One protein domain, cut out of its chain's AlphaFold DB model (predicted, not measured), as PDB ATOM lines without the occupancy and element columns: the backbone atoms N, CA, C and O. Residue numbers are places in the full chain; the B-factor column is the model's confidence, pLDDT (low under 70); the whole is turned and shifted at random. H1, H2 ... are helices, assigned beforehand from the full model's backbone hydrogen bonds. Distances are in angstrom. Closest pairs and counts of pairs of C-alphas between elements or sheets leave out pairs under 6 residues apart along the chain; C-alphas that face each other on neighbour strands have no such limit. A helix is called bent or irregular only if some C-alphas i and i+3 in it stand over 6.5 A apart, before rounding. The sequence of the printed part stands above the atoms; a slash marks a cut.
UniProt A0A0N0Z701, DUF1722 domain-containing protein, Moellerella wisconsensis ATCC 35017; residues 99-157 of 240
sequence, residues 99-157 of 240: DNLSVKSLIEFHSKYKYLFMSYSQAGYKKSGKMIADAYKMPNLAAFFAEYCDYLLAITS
ATOM      1  N   ASP A  99     142.520 160.025 181.556       80.00
ATOM      2  CA  ASP A  99     141.985 158.679 181.790       80.00
ATOM      3  C   ASP A  99     140.910 158.281 180.752       80.00
ATOM      4  O   ASP A  99     140.666 157.098 180.540       80.00
ATOM      5  N   ASN A 100     140.302 159.254 180.058       86.06
ATOM      6  CA  ASN A 100     139.278 159.050 179.018       86.06
ATOM      7  C   ASN A 100     139.613 159.816 177.728       86.06
ATOM      8  O   ASN A 100     138.765 160.487 177.128       86.06
ATOM      9  N   LEU A 101     140.880 159.745 177.319       92.69
ATOM     10  CA  LEU A 101     141.411 160.567 176.243       92.69
ATOM     11  C   LEU A 101     140.746 160.253 174.894       92.69
ATOM     12  O   LEU A 101     140.890 159.174 174.327       92.69
ATOM     13  N   SER A 102     140.049 161.243 174.344       95.06
ATOM     14  CA  SER A 102     139.481 161.208 172.992       95.06
ATOM     15  C   SER A 102     139.524 162.590 172.342       95.06
ATOM     16  O   SER A 102     139.494 163.609 173.035       95.06
ATOM     17  N   VAL A 103     139.525 162.651 171.006       95.19
ATOM     18  CA  VAL A 103     139.469 163.927 170.262       95.19
ATOM     19  C   VAL A 103     138.264 164.768 170.701       95.19
ATOM     20  O   VAL A 103     138.403 165.964 170.940       95.19
ATOM     21  N   LYS A 104     137.101 164.130 170.892       95.19
ATOM     22  CA  LYS A 104     135.888 164.782 171.405       95.19
ATOM     23  C   LYS A 104     136.140 165.441 172.763       95.19
ATOM     24  O   LYS A 104     135.833 166.614 172.938       95.19
ATOM     25  N   SER A 105     136.752 164.711 173.689       94.50
ATOM     26  CA  SER A 105     137.030 165.211 175.035       94.50
ATOM     27  C   SER A 105     138.021 166.394 175.046       94.50
ATOM     28  O   SER A 105     137.849 167.341 175.809       94.50
ATOM     29  N   LEU A 106     138.992 166.415 174.121       95.56
ATOM     30  CA  LEU A 106     139.919 167.542 173.950       95.56
ATOM     31  C   LEU A 106     139.232 168.773 173.358       95.56
ATOM     32  O   LEU A 106     139.495 169.894 173.794       95.56
ATOM     33  N   ILE A 107     138.325 168.571 172.397       95.75
ATOM     34  CA  ILE A 107     137.483 169.642 171.851       95.75
ATOM     35  C   ILE A 107     136.599 170.231 172.952       95.75
ATOM     36  O   ILE A 107     136.495 171.453 173.053       95.75
ATOM     37  N   GLU A 108     135.989 169.392 173.790       95.44
ATOM     38  CA  GLU A 108     135.162 169.829 174.919       95.44
ATOM     39  C   GLU A 108     135.966 170.665 175.917       95.44
ATOM     40  O   GLU A 108     135.555 171.778 176.248       95.44
ATOM     41  N   PHE A 109     137.135 170.178 176.348       96.31
ATOM     42  CA  PHE A 109     138.029 170.941 177.219       96.31
ATOM     43  C   PHE A 109     138.404 172.281 176.576       96.31
ATOM     44  O   PHE A 109     138.170 173.345 177.151       96.31
ATOM     45  N   HIS A 110     138.928 172.264 175.348       97.44
ATOM     46  CA  HIS A 110     139.370 173.486 174.687       97.44
ATOM     47  C   HIS A 110     138.227 174.492 174.519       97.44
ATOM     48  O   HIS A 110     138.411 175.681 174.765       97.44
ATOM     49  N   SER A 111     137.025 174.026 174.177       96.88
ATOM     50  CA  SER A 111     135.849 174.883 173.992       96.88
ATOM     51  C   SER A 111     135.449 175.636 175.260       96.88
ATOM     52  O   SER A 111     134.978 176.768 175.150       96.88
ATOM     53  N   LYS A 112     135.664 175.054 176.448       97.56
ATOM     54  CA  LYS A 112     135.427 175.712 177.745       97.56
ATOM     55  C   LYS A 112     136.506 176.738 178.098       97.56
ATOM     56  O   LYS A 112     136.211 177.734 178.755       97.56
ATOM     57  N   TYR A 113     137.756 176.493 177.702       98.12
ATOM     58  CA  TYR A 113     138.917 177.282 178.133       98.12
ATOM     59  C   TYR A 113     139.422 178.293 177.099       98.12
ATOM     60  O   TYR A 113     140.237 179.148 177.436       98.12
ATOM     61  N   LYS A 114     138.945 178.256 175.852       97.94
ATOM     62  CA  LYS A 114     139.512 179.057 174.760       97.94
ATOM     63  C   LYS A 114     139.562 180.564 175.050       97.94
ATOM     64  O   LYS A 114     140.543 181.209 174.695       97.94
ATOM     65  N   TYR A 115     138.564 181.129 175.738       98.44
ATOM     66  CA  TYR A 115     138.591 182.551 176.116       98.44
ATOM     67  C   TYR A 115     139.531 182.846 177.276       98.44
ATOM     68  O   TYR A 115     140.133 183.914 177.306       98.44
ATOM     69  N   LEU A 116     139.747 181.878 178.170       98.06
ATOM     70  CA  LEU A 116     140.835 181.973 179.131       98.06
ATOM     71  C   LEU A 116     142.177 182.010 178.391       98.06
ATOM     72  O   LEU A 116     142.956 182.929 178.588       98.06
ATOM     73  N   PHE A 117     142.426 181.111 177.436       98.38
ATOM     74  CA  PHE A 117     143.662 181.151 176.638       98.38
ATOM     75  C   PHE A 117     143.818 182.452 175.843       98.38
ATOM     76  O   PHE A 117     144.925 182.975 175.730       98.38
ATOM     77  N   MET A 118     142.714 183.012 175.348       98.56
ATOM     78  CA  MET A 118     142.694 184.307 174.669       98.56
ATOM     79  C   MET A 118     143.124 185.455 175.587       98.56
ATOM     80  O   MET A 118     143.838 186.342 175.121       98.56
ATOM     81  N   SER A 119     142.757 185.427 176.876       97.88
ATOM     82  CA  SER A 119     143.212 186.451 177.824       97.88
ATOM     83  C   SER A 119     144.698 186.355 178.155       97.88
ATOM     84  O   SER A 119     145.297 187.367 178.495       97.88
ATOM     85  N   TYR A 120     145.304 185.171 178.035       98.06
ATOM     86  CA  TYR A 120     146.756 185.011 178.169       98.06
ATOM     87  C   TYR A 120     147.506 185.445 176.910       98.06
ATOM     88  O   TYR A 120     148.545 186.096 176.992       98.06
ATOM     89  N   SER A 121     147.014 185.049 175.734       96.38
ATOM     90  CA  SER A 121     147.670 185.350 174.465       96.38
ATOM     91  C   SER A 121     146.740 185.130 173.278       96.38
ATOM     92  O   SER A 121     146.269 184.020 173.026       96.38
ATOM     93  N   GLN A 122     146.574 186.159 172.448       94.69
ATOM     94  CA  GLN A 122     145.851 186.047 171.176       94.69
ATOM     95  C   GLN A 122     146.504 185.047 170.211       94.69
ATOM     96  O   GLN A 122     145.817 184.285 169.526       94.69
ATOM     97  N   ALA A 123     147.839 185.026 170.160       96.12
ATOM     98  CA  ALA A 123     148.580 184.034 169.384       96.12
ATOM     99  C   ALA A 123     148.407 182.630 169.986       96.12
ATOM    100  O   ALA A 123     148.159 181.668 169.254       96.12
ATOM    101  N   GLY A 124     148.451 182.543 171.320       95.88
ATOM    102  CA  GLY A 124     148.181 181.342 172.106       95.88
ATOM    103  C   GLY A 124     146.841 180.703 171.759       95.88
ATOM    104  O   GLY A 124     146.793 179.536 171.367       95.88
ATOM    105  N   TYR A 125     145.775 181.497 171.820       97.50
ATOM    106  CA  TYR A 125     144.410 181.124 171.456       97.50
ATOM    107  C   TYR A 125     144.299 180.602 170.020       97.50
ATOM    108  O   TYR A 125     143.796 179.502 169.799       97.50
ATOM    109  N   LYS A 126     144.824 181.341 169.033       97.56
ATOM    110  CA  LYS A 126     144.744 180.929 167.620       97.56
ATOM    111  C   LYS A 126     145.455 179.600 167.366       97.56
ATOM    112  O   LYS A 126     144.905 178.722 166.702       97.56
ATOM    113  N   LYS A 127     146.672 179.441 167.892       98.06
ATOM    114  CA  LYS A 127     147.460 178.221 167.681       98.06
ATOM    115  C   LYS A 127     146.892 177.025 168.451       98.06
ATOM    116  O   LYS A 127     146.792 175.961 167.854       98.06
ATOM    117  N   SER A 128     146.445 177.187 169.699       97.88
ATOM    118  CA  SER A 128     145.799 176.087 170.441       97.88
ATOM    119  C   SER A 128     144.486 175.646 169.784       97.88
ATOM    120  O   SER A 128     144.246 174.446 169.661       97.88
ATOM    121  N   GLY A 129     143.690 176.581 169.254       97.50
ATOM    122  CA  GLY A 129     142.509 176.248 168.452       97.50
ATOM    123  C   GLY A 129     142.857 175.459 167.187       97.50
ATOM    124  O   GLY A 129     142.196 174.470 166.872       97.50
ATOM    125  N   LYS A 130     143.939 175.835 166.490       97.25
ATOM    126  CA  LYS A 130     144.443 175.078 165.335       97.25
ATOM    127  C   LYS A 130     144.919 173.673 165.718       97.25
ATOM    128  O   LYS A 130     144.581 172.733 165.009       97.25
ATOM    129  N   MET A 131     145.652 173.522 166.824       97.31
ATOM    130  CA  MET A 131     146.090 172.204 167.310       97.31
ATOM    131  C   MET A 131     144.889 171.278 167.514       97.31
ATOM    132  O   MET A 131     144.877 170.165 167.001       97.31
ATOM    133  N   ILE A 132     143.840 171.761 168.184       96.50
ATOM    134  CA  ILE A 132     142.617 170.983 168.426       96.50
ATOM    135  C   ILE A 132     141.874 170.659 167.129       96.50
ATOM    136  O   ILE A 132     141.394 169.539 166.965       96.50
ATOM    137  N   ALA A 133     141.821 171.593 166.180       95.06
ATOM    138  CA  ALA A 133     141.244 171.333 164.865       95.06
ATOM    139  C   ALA A 133     142.012 170.247 164.093       95.06
ATOM    140  O   ALA A 133     141.402 169.513 163.328       95.06
ATOM    141  N   ASP A 134     143.323 170.117 164.293       93.94
ATOM    142  CA  ASP A 134     144.156 169.104 163.640       93.94
ATOM    143  C   ASP A 134     144.224 167.775 164.433       93.94
ATOM    144  O   ASP A 134     144.766 166.793 163.926       93.94
ATOM    145  N   ALA A 135     143.614 167.690 165.625       92.75
ATOM    146  CA  ALA A 135     143.704 166.529 166.518       92.75
ATOM    147  C   ALA A 135     143.200 165.217 165.888       92.75
ATOM    148  O   ALA A 135     143.767 164.157 166.136       92.75
ATOM    149  N   TYR A 136     142.176 165.270 165.026       91.81
ATOM    150  CA  TYR A 136     141.653 164.078 164.338       91.81
ATOM    151  C   TYR A 136     142.630 163.475 163.320       91.81
ATOM    152  O   TYR A 136     142.441 162.342 162.886       91.81
ATOM    153  N   LYS A 137     143.655 164.230 162.911       92.44
ATOM    154  CA  LYS A 137     144.679 163.788 161.955       92.44
ATOM    155  C   LYS A 137     145.855 163.101 162.646       92.44
ATOM    156  O   LYS A 137     146.743 162.600 161.963       92.44
ATOM    157  N   MET A 138     145.908 163.138 163.977       90.62
ATOM    158  CA  MET A 138     147.063 162.669 164.730       90.62
ATOM    159  C   MET A 138     146.992 161.153 164.935       90.62
ATOM    160  O   MET A 138     146.011 160.663 165.495       90.62
ATOM    161  N   PRO A 139     148.030 160.396 164.538       87.25
ATOM    162  CA  PRO A 139     148.037 158.940 164.674       87.25
ATOM    163  C   PRO A 139     148.202 158.485 166.131       87.25
ATOM    164  O   PRO A 139     147.792 157.382 166.481       87.25
ATOM    165  N   ASN A 140     148.793 159.326 166.987       93.81
ATOM    166  CA  ASN A 140     148.999 159.050 168.403       93.81
ATOM    167  C   ASN A 140     148.407 160.182 169.251       93.81
ATOM    168  O   ASN A 140     149.012 161.243 169.418       93.81
ATOM    169  N   LEU A 141     147.219 159.935 169.801       93.88
ATOM    170  CA  LEU A 141     146.495 160.926 170.589       93.88
ATOM    171  C   LEU A 141     147.175 161.229 171.934       93.88
ATOM    172  O   LEU A 141     147.093 162.360 172.402       93.88
ATOM    173  N   ALA A 142     147.873 160.261 172.534       92.88
ATOM    174  CA  ALA A 142     148.594 160.466 173.792       92.88
ATOM    175  C   ALA A 142     149.798 161.401 173.609       92.88
ATOM    176  O   ALA A 142     149.996 162.313 174.409       92.88
ATOM    177  N   ALA A 143     150.556 161.227 172.521       93.50
ATOM    178  CA  ALA A 143     151.646 162.138 172.169       93.50
ATOM    179  C   ALA A 143     151.121 163.550 171.862       93.50
ATOM    180  O   ALA A 143     151.659 164.530 172.372       93.50
ATOM    181  N   PHE A 144     150.019 163.655 171.106       95.38
ATOM    182  CA  PHE A 144     149.356 164.939 170.860       95.38
ATOM    183  C   PHE A 144     148.888 165.608 172.160       95.38
ATOM    184  O   PHE A 144     149.044 166.812 172.328       95.38
ATOM    185  N   PHE A 145     148.323 164.838 173.092       94.50
ATOM    186  CA  PHE A 145     147.880 165.355 174.382       94.50
ATOM    187  C   PHE A 145     149.037 165.922 175.206       94.50
ATOM    188  O   PHE A 145     148.874 166.986 175.798       94.50
ATOM    189  N   ALA A 146     150.197 165.259 175.215       92.44
ATOM    190  CA  ALA A 146     151.395 165.773 175.876       92.44
ATOM    191  C   ALA A 146     151.855 167.104 175.253       92.44
ATOM    192  O   ALA A 146     151.983 168.093 175.966       92.44
ATOM    193  N   GLU A 147     151.974 167.172 173.920       94.56
ATOM    194  CA  GLU A 147     152.346 168.408 173.212       94.56
ATOM    195  C   GLU A 147     151.338 169.544 173.464       94.56
ATOM    196  O   GLU A 147     151.707 170.702 173.669       94.56
ATOM    197  N   TYR A 148     150.045 169.218 173.471       96.00
ATOM    198  CA  TYR A 148     148.986 170.172 173.772       96.00
ATOM    199  C   TYR A 148     149.082 170.683 175.216       96.00
ATOM    200  O   TYR A 148     148.984 171.892 175.427       96.00
ATOM    201  N   CYS A 149     149.328 169.806 176.195       93.38
ATOM    202  CA  CYS A 149     149.575 170.196 177.586       93.38
ATOM    203  C   CYS A 149     150.773 171.147 177.702       93.38
ATOM    204  O   CYS A 149     150.629 172.229 178.273       93.38
ATOM    205  N   ASP A 150     151.915 170.791 177.110       93.12
ATOM    206  CA  ASP A 150     153.131 171.615 177.128       93.12
ATOM    207  C   ASP A 150     152.879 172.990 176.507       93.12
ATOM    208  O   ASP A 150     153.287 174.026 177.040       93.12
ATOM    209  N   TYR A 151     152.131 173.024 175.403       96.31
ATOM    210  CA  TYR A 151     151.754 174.271 174.759       96.31
ATOM    211  C   TYR A 151     150.849 175.136 175.647       96.31
ATOM    212  O   TYR A 151     151.071 176.345 175.756       96.31
ATOM    213  N   LEU A 152     149.848 174.545 176.310       96.00
ATOM    214  CA  LEU A 152     148.973 175.267 177.238       96.00
ATOM    215  C   LEU A 152     149.736 175.815 178.449       96.00
ATOM    216  O   LEU A 152     149.507 176.957 178.861       96.00
ATOM    217  N   LEU A 153     150.671 175.039 178.994       93.50
ATOM    218  CA  LEU A 153     151.562 175.482 180.065       93.50
ATOM    219  C   LEU A 153     152.432 176.658 179.621       93.50
ATOM    220  O   LEU A 153     152.546 177.647 180.344       93.50
ATOM    221  N   ALA A 154     152.978 176.597 178.406       94.38
ATOM    222  CA  ALA A 154     153.793 177.669 177.855       94.38
ATOM    223  C   ALA A 154     152.998 178.974 177.678       94.38
ATOM    224  O   ALA A 154     153.461 180.035 178.104       94.38
ATOM    225  N   ILE A 155     151.790 178.923 177.101       95.94
ATOM    226  CA  ILE A 155     150.988 180.142 176.878       95.94
ATOM    227  C   ILE A 155     150.433 180.736 178.176       95.94
ATOM    228  O   ILE A 155     150.182 181.936 178.217       95.94
ATOM    229  N   THR A 156     150.250 179.924 179.221       96.44
ATOM    230  CA  THR A 156     149.748 180.376 180.531       96.44
ATOM    231  C   THR A 156     150.862 180.669 181.537       96.44
ATOM    232  O   THR A 156     150.580 180.949 182.698       96.44
ATOM    233  N   SER A 157     152.128 180.644 181.112       93.88
ATOM    234  CA  SER A 157     153.300 180.805 181.987       93.88
ATOM    235  C   SER A 157     153.368 182.144 182.727       93.88
ATOM    236  O   SER A 157     153.937 182.199 183.812       93.88
TER     237      SER A 157
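Overview. This is residues 99 to 157 of the 240 residues of the protein "DUF1722 domain-containing protein" of Moellerella wisconsensis ATCC 35017 (UniProt A0A0N0Z701). Three helices stand side by side in an up-and-down bundle, nearly in line with one another, their centres at the corners of a triangle. H1 and H2 form one helical hairpin, H2 and H3 a second, and H3 closes the triangle beside H1, with the widest spacing between those two. The printed part has 59 residues, with three named helices in the order H1, H2, H3 and no named strand; its class is all helix. It is compact, with a radius of gyration of the C-alphas of 10.8 A, and the C-alphas span 29 by 21 by 18 A.

Arrangement. Go along the printed part from Asp 99, and after four residues you reach H1, residues 103 to 120. It touches H2, residues 122 to 137, closest at the C-alphas of Met 118 and Tyr 125, 4.8 A apart. These two make a hairpin, running opposite ways at a shallow tilt of 9 degrees, with centres 9.5 A apart. Next comes H3, residues 141 to 155, which makes a hairpin with H2 at a shallow tilt of 1 degree, opposite ways. Look at Gly 124 and Ile 155 for their closest C-alphas, 5.7 A apart; the centres are 10.8 A apart. H1 and H3 also touch, with 4 pairs of C-alphas within 8 A, the closest being those of Tyr 120 and Ile 155 at 6.6 A. They run the same way at a shallow tilt of 9 degrees, with centres 12.5 A apart. In H3 every O i to N i+4 pair is within hydrogen-bond range, against 12 of 14 in H1 and 10 of 12 in H2.

Along the chain. Find C-alpha 103 at (139.469, 163.927, 170.262); from there H1 runs 23.7 A to C-alpha 120. On the way it has a kink of 55 degrees near residue 113, and it is irregular, with C-alphas 112 and 115 standing 7.7 A apart. H2 starts at C-alpha 122, at (145.851, 186.047, 171.176), and measures 24.1 A to C-alpha 137; it is irregular too, with 7.3 A between C-alphas 133 and 136. H3 runs 20.7 A from C-alpha 141 to C-alpha 155, which you find at (150.988, 180.142, 176.878).

Size, cuts and confidence. The two C-alphas farthest apart are those of Ser 119 and Pro 139, at 30.9 A. From Asp 99 to Ser 157, the first and last printed C-alphas, the distance is 24.9 A. The printed part has no cut, and both links are tight, with one residue between H1 and H2 and three between H2 and H3. The mean pLDDT of the printed part is 95.0, and no printed residue is under 70.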